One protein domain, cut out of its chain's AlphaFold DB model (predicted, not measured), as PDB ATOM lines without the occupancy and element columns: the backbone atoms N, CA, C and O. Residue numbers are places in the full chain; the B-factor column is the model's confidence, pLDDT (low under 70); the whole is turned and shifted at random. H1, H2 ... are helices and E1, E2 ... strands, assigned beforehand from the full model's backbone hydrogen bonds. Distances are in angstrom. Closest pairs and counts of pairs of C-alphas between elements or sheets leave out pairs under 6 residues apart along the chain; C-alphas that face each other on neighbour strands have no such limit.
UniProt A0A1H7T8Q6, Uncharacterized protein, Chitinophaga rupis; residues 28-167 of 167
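What this domain is: This is residues 28 to 167 of the 167 residues of an uncharacterized protein of Chitinophaga rupis (UniProt A0A1H7T8Q6). One twisted sheet of six strands makes a wall, with three helices, H1, H2 and H3, over one face and no named helix on the other. H2 and H3 are side by side over the E1, E2, E3 and E4 part, while H1 covers E4 and E6. The printed part has 140 residues, with named elements in the order H1 H2 E1 H3 E2 E3 E4 E5 E6; the class is mixed, helices and strands. The sheet's order is E1, E2, E3, E4, E6, E5, all antiparallel. The whole is compact, with a radius of gyration of the C-alphas of 14.6 A, and rounded, spanning 37 by 36 by 30 A.

Where its parts are: H1 is residues 28 to 38, 14.9 A long, with C-alpha 28 at (30.107, -36.709, -45.296). H2 is residues 40 to 53, 19.7 A. E1 is residues 65 to 69, 12.8 A, and H3 is residues 86 to 94, 12.6 A. E2 is residues 97 to 103, 16.6 A; E3 is residues 115 to 120, 15.9 A; E4 is residues 130 to 137, 21.4 A. E5 is residues 151 to 155, 12.8 A. E6 is residues 160 to 166, 19.9 A, with C-alpha 166 at (33.579, -44.454, -55.008).

How they stand to each other: E2, E3 and E4 form a meander, each strand the antiparallel neighbour of the one before: N 101 and O 117 are 2.9 A apart, N 118 and O 134 2.8 A. Edge strand E1 pairs with E2 through N 68 and O 100, 2.8 A; residues 67 to 68 of E1 also pair, parallel, with residues 82 to 83. E6 pairs with E4 through N 133 and O 163, 2.9 A, and with edge strand E5, its hairpin partner, through N 162 and O 154, 2.9 A. H1 runs along the strands over E4 and E6, at a height over the sheet of 9.6 A. On the same face, H2 runs slantwise to the strands over E2, E3 and E4, at 10.2 A. H3, also on that face, runs across the strands at 8.4 A. H2 and H3 touch, at a shallow tilt of 20 degrees, opposite ways; the closest C-alphas, of Leu 46 and Ile 88, are 6.6 A apart. H1 and H3 are apart. Every O i to N i+4 pair is within hydrogen-bond range in H2, 6 of 7 in H1 and 4 of 5 in H3.

The domain as a whole: The two C-alphas farthest apart, of Ala 109 and Lys 127, are 40.7 A apart. The printed part has no cut. The links H2 to E1, E1 to H3, E2 to E3 and E4 to E5 are long. The mean pLDDT of the printed part is 79.7; 34 residues are under 70, among them 74 to 79, 123 to 129 and 140 to 152.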
ATOM      1  N   ASN A  28      28.648 -36.841 -45.442       79.94
ATOM      2  CA  ASN A  28      30.107 -36.709 -45.296       79.94
ATOM      3  C   ASN A  28      30.691 -35.652 -46.258       79.94
ATOM      4  O   ASN A  28      31.601 -34.920 -45.886       79.94
ATOM      5  N   GLU A  29      30.137 -35.528 -47.469       79.50
ATOM      6  CA  GLU A  29      30.516 -34.484 -48.428       79.50
ATOM      7  C   GLU A  29      30.261 -33.076 -47.870       79.50
ATOM      8  O   GLU A  29      31.173 -32.251 -47.833       79.50
ATOM      9  N   GLU A  30      29.052 -32.817 -47.361       81.56
ATOM     10  CA  GLU A  30      28.682 -31.522 -46.779       81.56
ATOM     11  C   GLU A  30      29.474 -31.234 -45.491       81.56
ATOM     12  O   GLU A  30      29.882 -30.098 -45.234       81.56
ATOM     13  N   TYR A  31      29.759 -32.277 -44.706       85.12
ATOM     14  CA  TYR A  31      30.619 -32.201 -43.530       85.12
ATOM     15  C   TYR A  31      32.035 -31.757 -43.904       85.12
ATOM     16  O   TYR A  31      32.543 -30.805 -43.313       85.12
ATOM     17  N   PHE A  32      32.674 -32.395 -44.892       86.06
ATOM     18  CA  PHE A  32      34.032 -32.030 -45.299       86.06
ATOM     19  C   PHE A  32      34.080 -30.669 -45.985       86.06
ATOM     20  O   PHE A  32      34.967 -29.872 -45.694       86.06
ATOM     21  N   LYS A  33      33.079 -30.327 -46.795       84.44
ATOM     22  CA  LYS A  33      32.949 -28.976 -47.341       84.44
ATOM     23  C   LYS A  33      32.894 -27.919 -46.234       84.44
ATOM     24  O   LYS A  33      33.632 -26.940 -46.278       84.44
ATOM     25  N   THR A  34      32.069 -28.134 -45.213       85.88
ATOM     26  CA  THR A  34      31.964 -27.218 -44.067       85.88
ATOM     27  C   THR A  34      33.260 -27.186 -43.252       85.88
ATOM     28  O   THR A  34      33.735 -26.114 -42.876       85.88
ATOM     29  N   SER A  35      33.864 -28.352 -43.014       86.88
ATOM     30  CA  SER A  35      35.114 -28.503 -42.268       86.88
ATOM     31  C   SER A  35      36.281 -27.781 -42.942       86.88
ATOM     32  O   SER A  35      37.079 -27.160 -42.240       86.88
ATOM     33  N   PHE A  36      36.357 -27.796 -44.279       87.06
ATOM     34  CA  PHE A  36      37.348 -27.032 -45.037       87.06
ATOM     35  C   PHE A  36      37.279 -25.544 -44.684       87.06
ATOM     36  O   PHE A  36      38.267 -24.989 -44.220       87.06
ATOM     37  N   TYR A  37      36.105 -24.915 -44.810       85.56
ATOM     38  CA  TYR A  37      35.952 -23.482 -44.524       85.56
ATOM     39  C   TYR A  37      36.203 -23.139 -43.054       85.56
ATOM     40  O   TYR A  37      36.791 -22.107 -42.749       85.56
ATOM     41  N   GLN A  38      35.799 -24.011 -42.128       88.94
ATOM     42  CA  GLN A  38      36.056 -23.812 -40.698       88.94
ATOM     43  C   GLN A  38      37.540 -23.928 -40.329       88.94
ATOM     44  O   GLN A  38      37.956 -23.400 -39.300       88.94
ATOM     45  N   ASN A  39      38.333 -24.629 -41.143       90.38
ATOM     46  CA  ASN A  39      39.735 -24.926 -40.868       90.38
ATOM     47  C   ASN A  39      40.685 -24.430 -41.970       90.38
ATOM     48  O   ASN A  39      41.819 -24.905 -42.037       90.38
ATOM     49  N   GLU A  40      40.260 -23.485 -42.810       88.19
ATOM     50  CA  GLU A  40      41.022 -23.035 -43.983       88.19
ATOM     51  C   GLU A  40      42.437 -22.580 -43.593       88.19
ATOM     52  O   GLU A  40      43.423 -23.056 -44.156       88.19
ATOM     53  N   ASP A  41      42.558 -21.754 -42.553       91.31
ATOM     54  CA  ASP A  41      43.853 -21.272 -42.055       91.31
ATOM     55  C   ASP A  41      44.759 -22.409 -41.570       91.31
ATOM     56  O   ASP A  41      45.971 -22.399 -41.793       91.31
ATOM     57  N   LYS A  42      44.181 -23.428 -40.920       94.00
ATOM     58  CA  LYS A  42      44.928 -24.604 -40.461       94.00
ATOM     59  C   LYS A  42      45.382 -25.470 -41.636       94.00
ATOM     60  O   LYS A  42      46.502 -25.968 -41.602       94.00
ATOM     61  N   LEU A  43      44.554 -25.629 -42.669       92.88
ATOM     62  CA  LEU A  43      44.912 -26.345 -43.899       92.88
ATOM     63  C   LEU A  43      46.018 -25.616 -44.671       92.88
ATOM     64  O   LEU A  43      47.010 -26.238 -45.050       92.88
ATOM     65  N   LYS A  44      45.915 -24.292 -44.817       91.94
ATOM     66  CA  LYS A  44      46.967 -23.452 -45.415       91.94
ATOM     67  C   LYS A  44      48.270 -23.536 -44.626       91.94
ATOM     68  O   LYS A  44      49.340 -23.708 -45.210       91.94
ATOM     69  N   ARG A  45      48.187 -23.498 -43.293       95.12
ATOM     70  CA  ARG A  45      49.342 -23.716 -42.413       95.12
ATOM     71  C   ARG A  45      49.946 -25.106 -42.602       95.12
ATOM     72  O   ARG A  45      51.166 -25.210 -42.667       95.12
ATOM     73  N   LEU A  46      49.126 -26.152 -42.712       95.94
ATOM     74  CA  LEU A  46      49.598 -27.512 -42.981       95.94
ATOM     75  C   LEU A  46      50.361 -27.575 -44.307       95.94
ATOM     76  O   LEU A  46      51.476 -28.091 -44.327       95.94
ATOM     77  N   ASN A  47      49.807 -27.012 -45.387       94.44
ATOM     78  CA  ASN A  47      50.489 -26.944 -46.681       94.44
ATOM     79  C   ASN A  47      51.835 -26.207 -46.572       94.44
ATOM     80  O   ASN A  47      52.868 -26.745 -46.956       94.44
ATOM     81  N   HIS A  48      51.852 -25.029 -45.943       94.75
ATOM     82  CA  HIS A  48      53.084 -24.265 -45.744       94.75
ATOM     83  C   HIS A  48      54.141 -25.023 -44.922       94.75
ATOM     84  O   HIS A  48      55.337 -24.959 -45.211       94.75
ATOM     85  N   MET A  49      53.722 -25.762 -43.891       95.94
ATOM     86  CA  MET A  49      54.628 -26.595 -43.096       95.94
ATOM     87  C   MET A  49      55.209 -27.745 -43.919       95.94
ATOM     88  O   MET A  49      56.391 -28.043 -43.786       95.94
ATOM     89  N   ILE A  50      54.417 -28.370 -44.790       95.50
ATOM     90  CA  ILE A  50      54.909 -29.400 -45.713       95.50
ATOM     91  C   ILE A  50      55.968 -28.811 -46.656       95.50
ATOM     92  O   ILE A  50      57.058 -29.374 -46.770       95.50
ATOM     93  N   ASP A  51      55.688 -27.657 -47.261       92.69
ATOM     94  CA  ASP A  51      56.596 -26.999 -48.208       92.69
ATOM     95  C   ASP A  51      57.907 -26.540 -47.569       92.69
ATOM     96  O   ASP A  51      58.957 -26.563 -48.208       92.69
ATOM     97  N   SER A  52      57.862 -26.125 -46.304       93.69
ATOM     98  CA  SER A  52      59.040 -25.628 -45.585       93.69
ATOM     99  C   SER A  52      59.839 -26.726 -44.887       93.69
ATOM    100  O   SER A  52      61.059 -26.613 -44.786       93.69
ATOM    101  N   LEU A  53      59.179 -27.778 -44.394       93.88
ATOM    102  CA  LEU A  53      59.819 -28.788 -43.549       93.88
ATOM    103  C   LEU A  53      60.030 -30.123 -44.251       93.88
ATOM    104  O   LEU A  53      60.991 -30.798 -43.911       93.88
ATOM    105  N   ILE A  54      59.171 -30.541 -45.183       92.56
ATOM    106  CA  ILE A  54      59.273 -31.862 -45.830       92.56
ATOM    107  C   ILE A  54      59.898 -31.739 -47.209       92.56
ATOM    108  O   ILE A  54      60.918 -32.370 -47.457       92.56
ATOM    109  N   VAL A  55      59.309 -30.919 -48.085       90.56
ATOM    110  CA  VAL A  55      59.699 -30.820 -49.502       90.56
ATOM    111  C   VAL A  55      61.208 -30.603 -49.702       90.56
ATOM    112  O   VAL A  55      61.773 -31.316 -50.527       90.56
ATOM    113  N   PRO A  56      61.906 -29.735 -48.937       90.56
ATOM    114  CA  PRO A  56      63.343 -29.511 -49.119       90.56
ATOM    115  C   PRO A  56      64.229 -30.715 -48.774       90.56
ATOM    116  O   PRO A  56      65.410 -30.713 -49.105       90.56
ATOM    117  N   GLN A  57      63.687 -31.712 -48.069       88.06
ATOM    118  CA  GLN A  57      64.403 -32.930 -47.681       88.06
ATOM    119  C   GLN A  57      64.194 -34.079 -48.676       88.06
ATOM    120  O   GLN A  57      64.780 -35.145 -48.503       88.06
ATOM    121  N   LEU A  58      63.333 -33.898 -49.682       88.50
ATOM    122  CA  LEU A  58      62.991 -34.938 -50.646       88.50
ATOM    123  C   LEU A  58      63.967 -34.935 -51.819       88.50
ATOM    124  O   LEU A  58      64.312 -33.879 -52.350       88.50
ATOM    125  N   ASP A  59      64.337 -36.125 -52.288       87.00
ATOM    126  CA  ASP A  59      64.996 -36.255 -53.580       87.00
ATOM    127  C   ASP A  59      63.931 -36.215 -54.680       87.00
ATOM    128  O   ASP A  59      63.144 -37.142 -54.891       87.00
ATOM    129  N   HIS A  60      63.891 -35.097 -55.394       81.88
ATOM    130  CA  HIS A  60      62.965 -34.890 -56.498       81.88
ATOM    131  C   HIS A  60      63.233 -35.809 -57.696       81.88
ATOM    132  O   HIS A  60      62.387 -35.895 -58.581       81.88
ATOM    133  N   THR A  61      64.372 -36.493 -57.766       84.00
ATOM    134  CA  THR A  61      64.717 -37.405 -58.866       84.00
ATOM    135  C   THR A  61      64.347 -38.857 -58.575       84.00
ATOM    136  O   THR A  61      64.113 -39.621 -59.510       84.00
ATOM    137  N   GLU A  62      64.242 -39.230 -57.297       82.06
ATOM    138  CA  GLU A  62      64.102 -40.627 -56.878       82.06
ATOM    139  C   GLU A  62      62.666 -41.146 -57.032       82.06
ATOM    140  O   GLU A  62      62.445 -42.242 -57.553       82.06
ATOM    141  N   TYR A  63      61.673 -40.346 -56.629       83.81
ATOM    142  CA  TYR A  63      60.266 -40.739 -56.675       83.81
ATOM    143  C   TYR A  63      59.403 -39.708 -57.399       83.81
ATOM    144  O   TYR A  63      59.599 -38.500 -57.317       83.81
ATOM    145  N   THR A  64      58.376 -40.191 -58.092       85.06
ATOM    146  CA  THR A  64      57.304 -39.335 -58.625       85.06
ATOM    147  C   THR A  64      56.262 -38.992 -57.563       85.06
ATOM    148  O   THR A  64      55.456 -38.082 -57.761       85.06
ATOM    149  N   ARG A  65      56.272 -39.735 -56.447       87.75
ATOM    150  CA  ARG A  65      55.337 -39.593 -55.339       87.75
ATOM    151  C   ARG A  65      55.978 -39.921 -53.998       87.75
ATOM    152  O   ARG A  65      56.430 -41.052 -53.808       87.75
ATOM    153  N   TYR A  66      55.850 -39.001 -53.048       92.00
ATOM    154  CA  TYR A  66      56.051 -39.268 -51.623       92.00
ATOM    155  C   TYR A  66      54.719 -39.323 -50.878       92.00
ATOM    156  O   TYR A  66      53.724 -38.730 -51.293       92.00
ATOM    157  N   ILE A  67      54.693 -40.050 -49.763       92.75
ATOM    158  CA  ILE A  67      53.525 -40.167 -48.891       92.75
ATOM    159  C   ILE A  67      53.921 -39.703 -47.493       92.75
ATOM    160  O   ILE A  67      54.735 -40.334 -46.823       92.75
ATOM    161  N   ILE A  68      53.315 -38.609 -47.046       93.38
ATOM    162  CA  ILE A  68      53.413 -38.139 -45.671       93.38
ATOM    163  C   ILE A  68      52.428 -38.934 -44.823       93.38
ATOM    164  O   ILE A  68      51.229 -38.976 -45.115       93.38
ATOM    165  N   VAL A  69      52.939 -39.570 -43.779       91.81
ATOM    166  CA  VAL A  69      52.201 -40.501 -42.918       91.81
ATOM    167  C   VAL A  69      52.326 -40.110 -41.454       91.81
ATOM    168  O   VAL A  69      53.262 -39.419 -41.054       91.81
ATOM    169  N   ASP A  70      51.380 -40.590 -40.649       88.38
ATOM    170  CA  ASP A  70      51.424 -40.435 -39.199       88.38
ATOM    171  C   ASP A  70      52.621 -41.208 -38.614       88.38
ATOM    172  O   ASP A  70      52.710 -42.433 -38.757       88.38
ATOM    173  N   CYS A  71      53.527 -40.482 -37.945       85.69
ATOM    174  CA  CYS A  71      54.743 -41.017 -37.326       85.69
ATOM    175  C   CYS A  71      54.488 -42.225 -36.406       85.69
ATOM    176  O   CYS A  71      55.330 -43.116 -36.328       85.69
ATOM    177  N   GLU A  72      53.354 -42.261 -35.703       82.62
ATOM    178  CA  GLU A  72      53.054 -43.297 -34.708       82.62
ATOM    179  C   GLU A  72      52.398 -44.539 -35.322       82.62
ATOM    180  O   GLU A  72      52.521 -45.638 -34.781       82.62
ATOM    181  N   LYS A  73      51.708 -44.393 -36.461       75.75
ATOM    182  CA  LYS A  73      50.912 -45.480 -37.057       75.75
ATOM    183  C   LYS A  73      51.689 -46.385 -38.008       75.75
ATOM    184  O   LYS A  73      51.258 -47.509 -38.244       75.75
ATOM    185  N   GLU A  74      52.825 -45.941 -38.543       69.25
ATOM    186  CA  GLU A  74      53.598 -46.734 -39.516       69.25
ATOM    187  C   GLU A  74      54.417 -47.887 -38.917       69.25
ATOM    188  O   GLU A  74      54.987 -48.684 -39.663       69.25
ATOM    189  N   GLY A  75      54.474 -48.027 -37.587       52.50
ATOM    190  CA  GLY A  75      54.967 -49.248 -36.930       52.50
ATOM    191  C   GLY A  75      56.356 -49.735 -37.380       52.50
ATOM    192  O   GLY A  75      56.636 -50.928 -37.303       52.50
ATOM    193  N   GLY A  76      57.214 -48.841 -37.888       50.28
ATOM    194  CA  GLY A  76      58.574 -49.155 -38.338       50.28
ATOM    195  C   GLY A  76      58.711 -49.740 -39.751       50.28
ATOM    196  O   GLY A  76      59.832 -50.048 -40.155       50.28
ATOM    197  N   LYS A  77      57.637 -49.871 -40.545       46.19
ATOM    198  CA  LYS A  77      57.743 -50.274 -41.962       46.19
ATOM    199  C   LYS A  77      57.994 -49.050 -42.843       46.19
ATOM    200  O   LYS A  77      57.110 -48.572 -43.548       46.19
ATOM    201  N   SER A  78      59.223 -48.542 -42.803       50.59
ATOM    202  CA  SER A  78      59.674 -47.500 -43.729       50.59
ATOM    203  C   SER A  78      59.653 -48.058 -45.159       50.59
ATOM    204  O   SER A  78      60.492 -48.868 -45.546       50.59
ATOM    205  N   HIS A  79      58.632 -47.690 -45.932       63.41
ATOM    206  CA  HIS A  79      58.711 -47.758 -47.388       63.41
ATOM    207  C   HIS A  79      59.501 -46.544 -47.866       63.41
ATOM    208  O   HIS A  79      59.389 -45.470 -47.278       63.41
ATOM    209  N   SER A  80      60.297 -46.714 -48.917       74.50
ATOM    210  CA  SER A  80      61.318 -45.737 -49.302       74.50
ATOM    211  C   SER A  80      60.764 -44.371 -49.732       74.50
ATOM    212  O   SER A  80      61.479 -43.380 -49.664       74.50
ATOM    213  N   ASN A  81      59.475 -44.285 -50.074       87.75
ATOM    214  CA  ASN A  81      58.795 -43.031 -50.398       87.75
ATOM    215  C   ASN A  81      57.864 -42.505 -49.287       87.75
ATOM    216  O   ASN A  81      57.059 -41.604 -49.536       87.75
ATOM    217  N   LYS A  82      57.921 -43.064 -48.072       89.25
ATOM    218  CA  LYS A  82      57.166 -42.558 -46.919       89.25
ATOM    219  C   LYS A  82      58.025 -41.623 -46.085       89.25
ATOM    220  O   LYS A  82      59.150 -41.952 -45.726       89.25
ATOM    221  N   VAL A  83      57.448 -40.489 -45.713       90.12
ATOM    222  CA  VAL A  83      58.083 -39.472 -44.872       90.12
ATOM    223  C   VAL A  83      57.155 -39.089 -43.737       90.12
ATOM    224  O   VAL A  83      55.933 -39.145 -43.857       90.12
ATOM    225  N   CYS A  84      57.725 -38.707 -42.607       89.38
ATOM    226  CA  CYS A  84      56.944 -38.288 -41.460       89.38
ATOM    227  C   CYS A  84      57.659 -37.148 -40.730       89.38
ATOM    228  O   CYS A  84      58.885 -37.064 -40.711       89.38
ATOM    229  N   ASN A  85      56.876 -36.240 -40.157       91.94
ATOM    230  CA  ASN A  85      57.362 -35.160 -39.306       91.94
ATOM    231  C   ASN A  85      56.344 -34.965 -38.170       91.94
ATOM    232  O   ASN A  85      55.150 -34.828 -38.468       91.94
ATOM    233  N   PRO A  86      56.770 -34.955 -36.893       90.31
ATOM    234  CA  PRO A  86      55.846 -34.883 -35.761       90.31
ATOM    235  C   PRO A  86      54.940 -33.645 -35.778       90.31
ATOM    236  O   PRO A  86      53.733 -33.772 -35.603       90.31
ATOM    237  N   MET A  87      55.486 -32.464 -36.095       90.94
ATOM    238  CA  MET A  87      54.712 -31.216 -36.115       90.94
ATOM    239  C   MET A  87      53.631 -31.217 -37.201       90.94
ATOM    240  O   MET A  87      52.536 -30.698 -36.998       90.94
ATOM    241  N   ILE A  88      53.939 -31.799 -38.361       93.94
ATOM    242  CA  ILE A  88      52.971 -31.968 -39.452       93.94
ATOM    243  C   ILE A  88      51.916 -33.007 -39.070       93.94
ATOM    244  O   ILE A  88      50.729 -32.790 -39.302       93.94
ATOM    245  N   THR A  89      52.336 -34.107 -38.442       91.81
ATOM    246  CA  THR A  89      51.448 -35.202 -38.033       91.81
ATOM    247  C   THR A  89      50.403 -34.743 -37.015       91.81
ATOM    248  O   THR A  89      49.233 -35.100 -37.142       91.81
ATOM    249  N   ASP A  90      50.780 -33.910 -36.046       92.25
ATOM    250  CA  ASP A  90      49.831 -33.373 -35.065       92.25
ATOM    251  C   ASP A  90      48.744 -32.523 -35.733       92.25
ATOM    252  O   ASP A  90      47.550 -32.727 -35.498       92.25
ATOM    253  N   LEU A  91      49.137 -31.645 -36.661       94.56
ATOM    254  CA  LEU A  91      48.186 -30.826 -37.410       94.56
ATOM    255  C   LEU A  91      47.314 -31.669 -38.357       94.56
ATOM    256  O   LEU A  91      46.119 -31.404 -38.494       94.56
ATOM    257  N   MET A  92      47.867 -32.726 -38.962       94.50
ATOM    258  CA  MET A  92      47.090 -33.700 -39.739       94.50
ATOM    259  C   MET A  92      46.004 -34.365 -38.883       94.50
ATOM    260  O   MET A  92      44.854 -34.446 -39.314       94.50
ATOM    261  N   ARG A  93      46.326 -34.792 -37.653       91.31
ATOM    262  CA  ARG A  93      45.356 -35.410 -36.729       91.31
ATOM    263  C   ARG A  93      44.233 -34.449 -36.346       91.31
ATOM    264  O   ARG A  93      43.068 -34.861 -36.339       91.31
ATOM    265  N   GLU A  94      44.558 -33.183 -36.068       91.06
ATOM    266  CA  GLU A  94      43.559 -32.136 -35.809       91.06
ATOM    267  C   GLU A  94      42.594 -31.968 -36.988       91.06
ATOM    268  O   GLU A  94      41.381 -31.898 -36.795       91.06
ATOM    269  N   LEU A  95      43.131 -31.970 -38.209       91.56
ATOM    270  CA  LEU A  95      42.386 -31.794 -39.456       91.56
ATOM    271  C   LEU A  95      41.719 -33.075 -39.975       91.56
ATOM    272  O   LEU A  95      41.124 -33.062 -41.051       91.56
ATOM    273  N   LYS A  96      41.812 -34.188 -39.234       90.44
ATOM    274  CA  LYS A  96      41.336 -35.517 -39.662       90.44
ATOM    275  C   LYS A  96      41.959 -35.988 -40.983       90.44
ATOM    276  O   LYS A  96      41.361 -36.787 -41.698       90.44
ATOM    277  N   VAL A  97      43.173 -35.545 -41.287       92.38
ATOM    278  CA  VAL A  97      43.975 -36.021 -42.415       92.38
ATOM    279  C   VAL A  97      44.755 -37.261 -41.976       92.38
ATOM    280  O   VAL A  97      45.452 -37.258 -40.967       92.38
ATOM    281  N   THR A  98      44.631 -38.344 -42.735       90.69
ATOM    282  CA  THR A  98      45.295 -39.631 -42.461       90.69
ATOM    283  C   THR A  98      46.649 -39.757 -43.150       90.69
ATOM    284  O   THR A  98      47.545 -40.417 -42.634       90.69
ATOM    285  N   SER A  99      46.789 -39.146 -44.325       92.25
ATOM    286  CA  SER A  99      48.020 -39.106 -45.113       92.25
ATOM    287  C   SER A  99      47.951 -37.968 -46.124       92.25
ATOM    288  O   SER A  99      46.854 -37.525 -46.481       92.25
ATOM    289  N   VAL A 100      49.113 -37.515 -46.587       94.25
ATOM    290  CA  VAL A 100      49.226 -36.559 -47.694       94.25
ATOM    291  C   VAL A 100      50.107 -37.165 -48.776       94.25
ATOM    292  O   VAL A 100      51.261 -37.483 -48.505       94.25
ATOM    293  N   ASN A 101      49.597 -37.331 -49.994       91.94
ATOM    294  CA  ASN A 101      50.450 -37.686 -51.127       91.94
ATOM    295  C   ASN A 101      50.982 -36.411 -51.765       91.94
ATOM    296  O   ASN A 101      50.200 -35.526 -52.101       91.94
ATOM    297  N   LEU A 102      52.294 -36.353 -51.949       91.44
ATOM    298  CA  LEU A 102      52.966 -35.347 -52.755       91.44
ATOM    299  C   LEU A 102      53.268 -35.982 -54.099       91.44
ATOM    300  O   LEU A 102      54.057 -36.922 -54.156       91.44
ATOM    301  N   GLU A 103      52.635 -35.504 -55.161       88.19
ATOM    302  CA  GLU A 103      52.805 -36.021 -56.515       88.19
ATOM    303  C   GLU A 103      53.358 -34.925 -57.431       88.19
ATOM    304  O   GLU A 103      53.051 -33.734 -57.287       88.19
ATOM    305  N   LYS A 104      54.226 -35.324 -58.365       84.00
ATOM    306  CA  LYS A 104      54.598 -34.456 -59.484       84.00
ATOM    307  C   LYS A 104      53.351 -34.276 -60.347       84.00
ATOM    308  O   LYS A 104      52.891 -35.231 -60.971       84.00
ATOM    309  N   GLY A 105      52.763 -33.087 -60.297       68.94
ATOM    310  CA  GLY A 105      51.622 -32.729 -61.126       68.94
ATOM    311  C   GLY A 105      52.060 -32.390 -62.554       68.94
ATOM    312  O   GLY A 105      53.249 -32.413 -62.871       68.94
ATOM    313  N   PRO A 106      51.108 -32.038 -63.423       65.81
ATOM    314  CA  PRO A 106      51.341 -31.834 -64.852       65.81
ATOM    315  C   PRO A 106      52.022 -30.506 -65.202       65.81
ATOM    316  O   PRO A 106      52.030 -30.098 -66.356       65.81
ATOM    317  N   CYS A 107      52.570 -29.787 -64.220       70.00
ATOM    318  CA  CYS A 107      53.373 -28.604 -64.493       70.00
ATOM    319  C   CYS A 107      54.623 -29.030 -65.287       70.00
ATOM    320  O   CYS A 107      55.643 -29.373 -64.692       70.00
ATOM    321  N   ASP A 108      54.547 -28.969 -66.619       56.97
ATOM    322  CA  ASP A 108      55.571 -29.407 -67.585       56.97
ATOM    323  C   ASP A 108      56.977 -28.825 -67.332       56.97
ATOM    324  O   ASP A 108      57.971 -29.311 -67.871       56.97
ATOM    325  N   ALA A 109      57.080 -27.771 -66.518       59.12
ATOM    326  CA  ALA A 109      58.299 -27.002 -66.304       59.12
ATOM    327  C   ALA A 109      58.992 -27.226 -64.948       59.12
ATOM    328  O   ALA A 109      60.031 -26.610 -64.704       59.12
ATOM    329  N   THR A 110      58.460 -28.054 -64.041       60.47
ATOM    330  CA  THR A 110      59.043 -28.182 -62.695       60.47
ATOM    331  C   THR A 110      59.219 -29.634 -62.273       60.47
ATOM    332  O   THR A 110      58.236 -30.342 -62.102       60.47
ATOM    333  N   ASP A 111      60.451 -30.044 -61.948       66.06
ATOM    334  CA  ASP A 111      60.764 -31.312 -61.252       66.06
ATOM    335  C   ASP A 111      60.181 -31.394 -59.821       66.06
ATOM    336  O   ASP A 111      60.575 -32.224 -59.004       66.06
ATOM    337  N   ARG A 112      59.246 -30.507 -59.482       77.81
ATOM    338  CA  ARG A 112      58.713 -30.303 -58.142       77.81
ATOM    339  C   ARG A 112      57.403 -31.053 -57.965       77.81
ATOM    340  O   ARG A 112      56.683 -31.341 -58.918       77.81
ATOM    341  N   TYR A 113      57.086 -31.326 -56.708       85.25
ATOM    342  CA  TYR A 113      55.745 -31.740 -56.322       85.25
ATOM    343  C   TYR A 113      54.812 -30.543 -56.473       85.25
ATOM    344  O   TYR A 113      55.127 -29.448 -56.011       85.25
ATOM    345  N   SER A 114      53.701 -30.745 -57.166       86.31
ATOM    346  CA  SER A 114      52.725 -29.689 -57.458       86.31
ATOM    347  C   SER A 114      51.286 -30.126 -57.211       86.31
ATOM    348  O   SER A 114      50.384 -29.291 -57.246       86.31
ATOM    349  N   LEU A 115      51.082 -31.406 -56.887       87.44
ATOM    350  CA  LEU A 115      49.800 -31.969 -56.507       87.44
ATOM    351  C   LEU A 115      49.879 -32.551 -55.095       87.44
ATOM    352  O   LEU A 115      50.666 -33.461 -54.827       87.44
ATOM    353  N   TYR A 116      49.037 -32.037 -54.201       91.19
ATOM    354  CA  TYR A 116      48.997 -32.426 -52.797       91.19
ATOM    355  C   TYR A 116      47.628 -33.036 -52.504       91.19
ATOM    356  O   TYR A 116      46.598 -32.378 -52.659       91.19
ATOM    357  N   ILE A 117      47.608 -34.302 -52.092       91.00
ATOM    358  CA  ILE A 117      46.380 -35.090 -51.926       91.00
ATOM    359  C   ILE A 117      46.227 -35.492 -50.461       91.00
ATOM    360  O   ILE A 117      46.886 -36.419 -49.991       91.00
ATOM    361  N   TYR A 118      45.334 -34.821 -49.742       93.38
ATOM    362  CA  TYR A 118      45.080 -35.007 -48.316       93.38
ATOM    363  C   TYR A 118      43.940 -36.005 -48.118       93.38
ATOM    364  O   TYR A 118      42.771 -35.669 -48.305       93.38
ATOM    365  N   LYS A 119      44.257 -37.240 -47.721       91.38
ATOM    366  CA  LYS A 119      43.250 -38.281 -47.471       91.38
ATOM    367  C   LYS A 119      42.543 -38.040 -46.139       91.38
ATOM    368  O   LYS A 119      43.191 -38.060 -45.091       91.38
ATOM    369  N   LEU A 120      41.223 -37.891 -46.160       90.38
ATOM    370  CA  LEU A 120      40.415 -37.558 -44.987       90.38
ATOM    371  C   LEU A 120      39.900 -38.809 -44.269       90.38
ATOM    372  O   LEU A 120      39.620 -39.829 -44.894       90.38
ATOM    373  N   ASN A 121      39.776 -38.725 -42.945       85.69
ATOM    374  CA  ASN A 121      39.149 -39.746 -42.113       85.69
ATOM    375  C   ASN A 121      37.644 -39.455 -41.981       85.69
ATOM    376  O   ASN A 121      37.278 -38.456 -41.356       85.69
ATOM    377  N   SER A 122      36.772 -40.287 -42.557       74.69
ATOM    378  CA  SER A 122      35.317 -40.122 -42.422       74.69
ATOM    379  C   SER A 122      34.826 -40.597 -41.053       74.69
ATOM    380  O   SER A 122      35.308 -41.588 -40.514       74.69
ATOM    381  N   GLN A 123      33.869 -39.870 -40.462       63.09
ATOM    382  CA  GLN A 123      33.299 -40.233 -39.153       63.09
ATOM    383  C   GLN A 123      32.352 -41.428 -39.244       63.09
ATOM    384  O   GLN A 123      32.266 -42.227 -38.317       63.09
ATOM    385  N   ASN A 124      31.676 -41.555 -40.383       58.66
ATOM    386  CA  ASN A 124      30.990 -42.772 -40.752       58.66
ATOM    387  C   ASN A 124      31.962 -43.554 -41.624       58.66
ATOM    388  O   ASN A 124      32.208 -43.181 -42.777       58.66
ATOM    389  N   GLU A 125      32.523 -44.628 -41.078       50.25
ATOM    390  CA  GLU A 125      32.921 -45.772 -41.889       50.25
ATOM    391  C   GLU A 125      31.635 -46.317 -42.533       50.25
ATOM    392  O   GLU A 125      31.089 -47.338 -42.115       50.25
ATOM    393  N   ASP A 126      31.088 -45.598 -43.519       50.56
ATOM    394  CA  ASP A 126      30.243 -46.208 -44.536       50.56
ATOM    395  C   ASP A 126      31.156 -47.218 -45.211       50.56
ATOM    396  O   ASP A 126      31.910 -46.872 -46.123       50.56
ATOM    397  N   LYS A 127      31.174 -48.420 -44.626       47.91
ATOM    398  CA  LYS A 127      32.030 -49.550 -44.965       47.91
ATOM    399  C   LYS A 127      32.241 -49.573 -46.474       47.91
ATOM    400  O   LYS A 127      31.325 -49.893 -47.222       47.91
ATOM    401  N   ASP A 128      33.436 -49.170 -46.881       53.66
ATOM    402  CA  ASP A 128      33.963 -49.295 -48.234       53.66
ATOM    403  C   ASP A 128      33.225 -48.583 -49.385       53.66
ATOM    404  O   ASP A 128      33.524 -48.918 -50.524       53.66
ATOM    405  N   ILE A 129      32.321 -47.612 -49.177       63.38
ATOM    406  CA  ILE A 129      31.616 -46.995 -50.331       63.38
ATOM    407  C   ILE A 129      32.325 -45.746 -50.871       63.38
ATOM    408  O   ILE A 129      32.463 -45.622 -52.085       63.38
ATOM    409  N   ASN A 130      32.766 -44.818 -50.011       70.81
ATOM    410  CA  ASN A 130      33.305 -43.525 -50.453       70.81
ATOM    411  C   ASN A 130      34.609 -43.143 -49.735       70.81
ATOM    412  O   ASN A 130      34.687 -43.186 -48.508       70.81
ATOM    413  N   HIS A 131      35.592 -42.667 -50.498       80.56
ATOM    414  CA  HIS A 131      36.830 -42.051 -50.017       80.56
ATOM    415  C   HIS A 131      36.801 -40.546 -50.266       80.56
ATOM    416  O   HIS A 131      36.381 -40.097 -51.332       80.56
ATOM    417  N   TYR A 132      37.291 -39.765 -49.304       85.44
ATOM    418  CA  TYR A 132      37.281 -38.303 -49.367       85.44
ATOM    419  C   TYR A 132      38.701 -37.741 -49.337       85.44
ATOM    420  O   TYR A 132      39.533 -38.165 -48.527       85.44
ATOM    421  N   TYR A 133      38.959 -36.760 -50.199       88.75
ATOM    422  CA  TYR A 133      40.272 -36.143 -50.345       88.75
ATOM    423  C   TYR A 133      40.157 -34.635 -50.528       88.75
ATOM    424  O   TYR A 133      39.403 -34.191 -51.394       88.75
ATOM    425  N   TYR A 134      40.959 -33.852 -49.804       90.88
ATOM    426  CA  TYR A 134      41.274 -32.505 -50.281       90.88
ATOM    427  C   TYR A 134      42.429 -32.584 -51.271       90.88
ATOM    428  O   TYR A 134      43.403 -33.298 -51.039       90.88
ATOM    429  N   TYR A 135      42.315 -31.853 -52.366       88.06
ATOM    430  CA  TYR A 135      43.353 -31.688 -53.371       88.06
ATOM    431  C   TYR A 135      43.791 -30.233 -53.374       88.06
ATOM    432  O   TYR A 135      42.936 -29.353 -53.342       88.06
ATOM    433  N   HIS A 136      45.096 -30.001 -53.431       88.94
ATOM    434  CA  HIS A 136      45.694 -28.694 -53.675       88.94
ATOM    435  C   HIS A 136      46.598 -28.824 -54.905       88.94
ATOM    436  O   HIS A 136      47.630 -29.500 -54.854       88.94
ATOM    437  N   ASP A 137      46.135 -28.271 -56.027       85.38
ATOM    438  CA  ASP A 137      46.775 -28.375 -57.343       85.38
ATOM    439  C   ASP A 137      47.355 -27.024 -57.765       85.38
ATOM    440  O   ASP A 137      46.661 -26.167 -58.316       85.38
ATOM    441  N   LEU A 138      48.658 -26.851 -57.541       83.88
ATOM    442  CA  LEU A 138      49.368 -25.600 -57.819       83.88
ATOM    443  C   LEU A 138      49.416 -25.249 -59.314       83.88
ATOM    444  O   LEU A 138      49.733 -24.113 -59.664       83.88
ATOM    445  N   CYS A 139      49.150 -26.214 -60.196       77.75
ATOM    446  CA  CYS A 139      49.174 -26.009 -61.641       77.75
ATOM    447  C   CYS A 139      47.846 -25.466 -62.173       77.75
ATOM    448  O   CYS A 139      47.771 -25.122 -63.352       77.75
ATOM    449  N   ASP A 140      46.795 -25.431 -61.344       66.81
ATOM    450  CA  ASP A 140      45.433 -25.087 -61.764       66.81
ATOM    451  C   ASP A 140      44.932 -25.931 -62.953       66.81
ATOM    452  O   ASP A 140      43.961 -25.573 -63.633       66.81
ATOM    453  N   ASN A 141      45.563 -27.084 -63.205       63.91
ATOM    454  CA  ASN A 141      45.222 -27.958 -64.314       63.91
ATOM    455  C   ASN A 141      44.131 -28.917 -63.835       63.91
ATOM    456  O   ASN A 141      44.317 -30.127 -63.705       63.91
ATOM    457  N   ARG A 142      42.952 -28.315 -63.614       57.16
ATOM    458  CA  ARG A 142      41.682 -28.858 -63.082       57.16
ATOM    459  C   ARG A 142      41.197 -30.174 -63.721       57.16
ATOM    460  O   ARG A 142      40.165 -30.702 -63.316       57.16
ATOM    461  N   THR A 143      41.906 -30.684 -64.722       48.72
ATOM    462  CA  THR A 143      41.541 -31.800 -65.600       48.72
ATOM    463  C   THR A 143      42.444 -33.031 -65.444       48.72
ATOM    464  O   THR A 143      42.083 -34.092 -65.943       48.72
ATOM    465  N   GLU A 144      43.600 -32.926 -64.776       45.00
ATOM    466  CA  GLU A 144      44.656 -33.957 -64.854       45.00
ATOM    467  C   GLU A 144      45.047 -34.616 -63.531       45.00
ATOM    468  O   GLU A 144      45.864 -35.542 -63.526       45.00
ATOM    469  N   ALA A 145      44.418 -34.237 -62.418       50.62
ATOM    470  CA  ALA A 145      44.414 -35.099 -61.245       50.62
ATOM    471  C   ALA A 145      43.679 -36.393 -61.635       50.62
ATOM    472  O   ALA A 145      42.453 -36.431 -61.642       50.62
ATOM    473  N   LYS A 146      44.440 -37.412 -62.062       49.31
ATOM    474  CA  LYS A 146      43.976 -38.722 -62.542       49.31
ATOM    475  C   LYS A 146      42.912 -39.286 -61.610       49.31
ATOM    476  O   LYS A 146      43.217 -39.985 -60.648       49.31
ATOM    477  N   MET A 147      41.659 -39.020 -61.918       52.50
ATOM    478  CA  MET A 147      40.544 -39.533 -61.160       52.50
ATOM    479  C   MET A 147      39.582 -40.143 -62.158       52.50
ATOM    480  O   MET A 147      39.161 -39.509 -63.121       52.50
ATOM    481  N   GLY A 148      39.375 -41.452 -61.996       53.09
ATOM    482  CA  GLY A 148      38.517 -42.251 -62.858       53.09
ATOM    483  C   GLY A 148      37.075 -41.738 -62.873       53.09
ATOM    484  O   GLY A 148      36.735 -40.725 -62.271       53.09
ATOM    485  N   LYS A 149      36.183 -42.472 -63.542       56.69
ATOM    486  CA  LYS A 149      34.762 -42.090 -63.670       56.69
ATOM    487  C   LYS A 149      34.016 -41.985 -62.328       56.69
ATOM    488  O   LYS A 149      32.900 -41.476 -62.298       56.69
ATOM    489  N   ASP A 150      34.635 -42.444 -61.248       58.06
ATOM    490  CA  ASP A 150      34.036 -42.632 -59.929       58.06
ATOM    491  C   ASP A 150      34.269 -41.462 -58.966       58.06
ATOM    492  O   ASP A 150      33.963 -41.576 -57.779       58.06
ATOM    493  N   TYR A 151      34.794 -40.339 -59.466       64.12
ATOM    494  CA  TYR A 151      35.122 -39.176 -58.650       64.12
ATOM    495  C   TYR A 151      34.231 -37.969 -58.947       64.12
ATOM    496  O   TYR A 151      34.104 -37.535 -60.093       64.12
ATOM    497  N   THR A 152      33.668 -37.374 -57.895       69.19
ATOM    498  CA  THR A 152      33.010 -36.060 -57.966       69.19
ATOM    499  C   THR A 152      34.002 -34.970 -57.575       69.19
ATOM    500  O   THR A 152      34.575 -35.037 -56.488       69.19
ATOM    501  N   TYR A 153      34.178 -33.966 -58.441       71.06
ATOM    502  CA  TYR A 153      34.999 -32.775 -58.199       71.06
ATOM    503  C   TYR A 153      34.157 -31.608 -57.689       71.06
ATOM    504  O   TYR A 153      33.155 -31.244 -58.310       71.06
ATOM    505  N   ILE A 154      34.602 -30.980 -56.602       72.44
ATOM    506  CA  ILE A 154      33.976 -29.779 -56.051       72.44
ATOM    507  C   ILE A 154      35.068 -28.721 -55.848       72.44
ATOM    508  O   ILE A 154      35.905 -28.888 -54.955       72.44
ATOM    509  N   PRO A 155      35.097 -27.648 -56.662       72.19
ATOM    510  CA  PRO A 155      36.112 -26.609 -56.539       72.19
ATOM    511  C   PRO A 155      35.946 -25.814 -55.240       72.19
ATOM    512  O   PRO A 155      34.825 -25.483 -54.839       72.19
ATOM    513  N   PHE A 156      37.074 -25.442 -54.637       72.12
ATOM    514  CA  PHE A 156      37.170 -24.485 -53.539       72.12
ATOM    515  C   PHE A 156      38.044 -23.282 -53.924       72.12
ATOM    516  O   PHE A 156      38.383 -23.069 -55.087       72.12
ATOM    517  N   SER A 157      38.339 -22.451 -52.924       73.12
ATOM    518  CA  SER A 157      39.256 -21.315 -53.006       73.12
ATOM    519  C   SER A 157      40.682 -21.766 -53.343       73.12
ATOM    520  O   SER A 157      41.092 -22.836 -52.903       73.12
ATOM    521  N   ASP A 158      41.440 -20.919 -54.043       72.00
ATOM    522  CA  ASP A 158      42.913 -20.941 -54.048       72.00
ATOM    523  C   ASP A 158      43.531 -22.323 -54.343       72.00
ATOM    524  O   ASP A 158      44.203 -22.902 -53.498       72.00
ATOM    525  N   HIS A 159      43.248 -22.890 -55.524       80.75
ATOM    526  CA  HIS A 159      43.757 -24.198 -55.977       80.75
ATOM    527  C   HIS A 159      43.259 -25.432 -55.197       80.75
ATOM    528  O   HIS A 159      43.665 -26.560 -55.498       80.75
ATOM    529  N   TRP A 160      42.369 -25.254 -54.215       85.75
ATOM    530  CA  TRP A 160      41.807 -26.356 -53.439       85.75
ATOM    531  C   TRP A 160      40.556 -26.957 -54.071       85.75
ATOM    532  O   TRP A 160      39.760 -26.286 -54.729       85.75
ATOM    533  N   SER A 161      40.331 -28.238 -53.807       85.75
ATOM    534  CA  SER A 161      39.100 -28.938 -54.172       85.75
ATOM    535  C   SER A 161      38.832 -30.138 -53.266       85.75
ATOM    536  O   SER A 161      39.748 -30.679 -52.647       85.75
ATOM    537  N   LEU A 162      37.566 -30.552 -53.176       85.00
ATOM    538  CA  LEU A 162      37.166 -31.823 -52.569       85.00
ATOM    539  C   LEU A 162      36.894 -32.830 -53.674       85.00
ATOM    540  O   LEU A 162      36.132 -32.556 -54.603       85.00
ATOM    541  N   PHE A 163      37.469 -34.014 -53.512       81.06
ATOM    542  CA  PHE A 163      37.158 -35.171 -54.325       81.06
ATOM    543  C   PHE A 163      36.526 -36.271 -53.485       81.06
ATOM    544  O   PHE A 163      37.000 -36.598 -52.393       81.06
ATOM    545  N   VAL A 164      35.464 -36.851 -54.037       75.62
ATOM    546  CA  VAL A 164      34.739 -37.989 -53.462       75.62
ATOM    547  C   VAL A 164      34.868 -39.155 -54.427       75.62
ATOM    548  O   VAL A 164      34.277 -39.098 -55.500       75.62
ATOM    549  N   GLY A 165      35.658 -40.168 -54.078       71.06
ATOM    550  CA  GLY A 165      35.850 -41.372 -54.890       71.06
ATOM    551  C   GLY A 165      34.977 -42.518 -54.402       71.06
ATOM    552  O   GLY A 165      34.979 -42.803 -53.206       71.06
ATOM    553  N   LYS A 166      34.263 -43.187 -55.307       65.81
ATOM    554  CA  LYS A 166      33.579 -44.454 -55.008       65.81
ATOM    555  C   LYS A 166      34.542 -45.623 -55.220       65.81
ATOM    556  O   LYS A 166      35.359 -45.565 -56.137       65.81
ATOM    557  N   ASN A 167      34.479 -46.636 -54.355       56.38
ATOM    558  CA  ASN A 167      35.133 -47.929 -54.620       56.38
ATOM    559  C   ASN A 167      34.457 -48.662 -55.783       56.38
ATOM    560  O   ASN A 167      33.211 -48.558 -55.896       56.38
TER     561      ASN A 167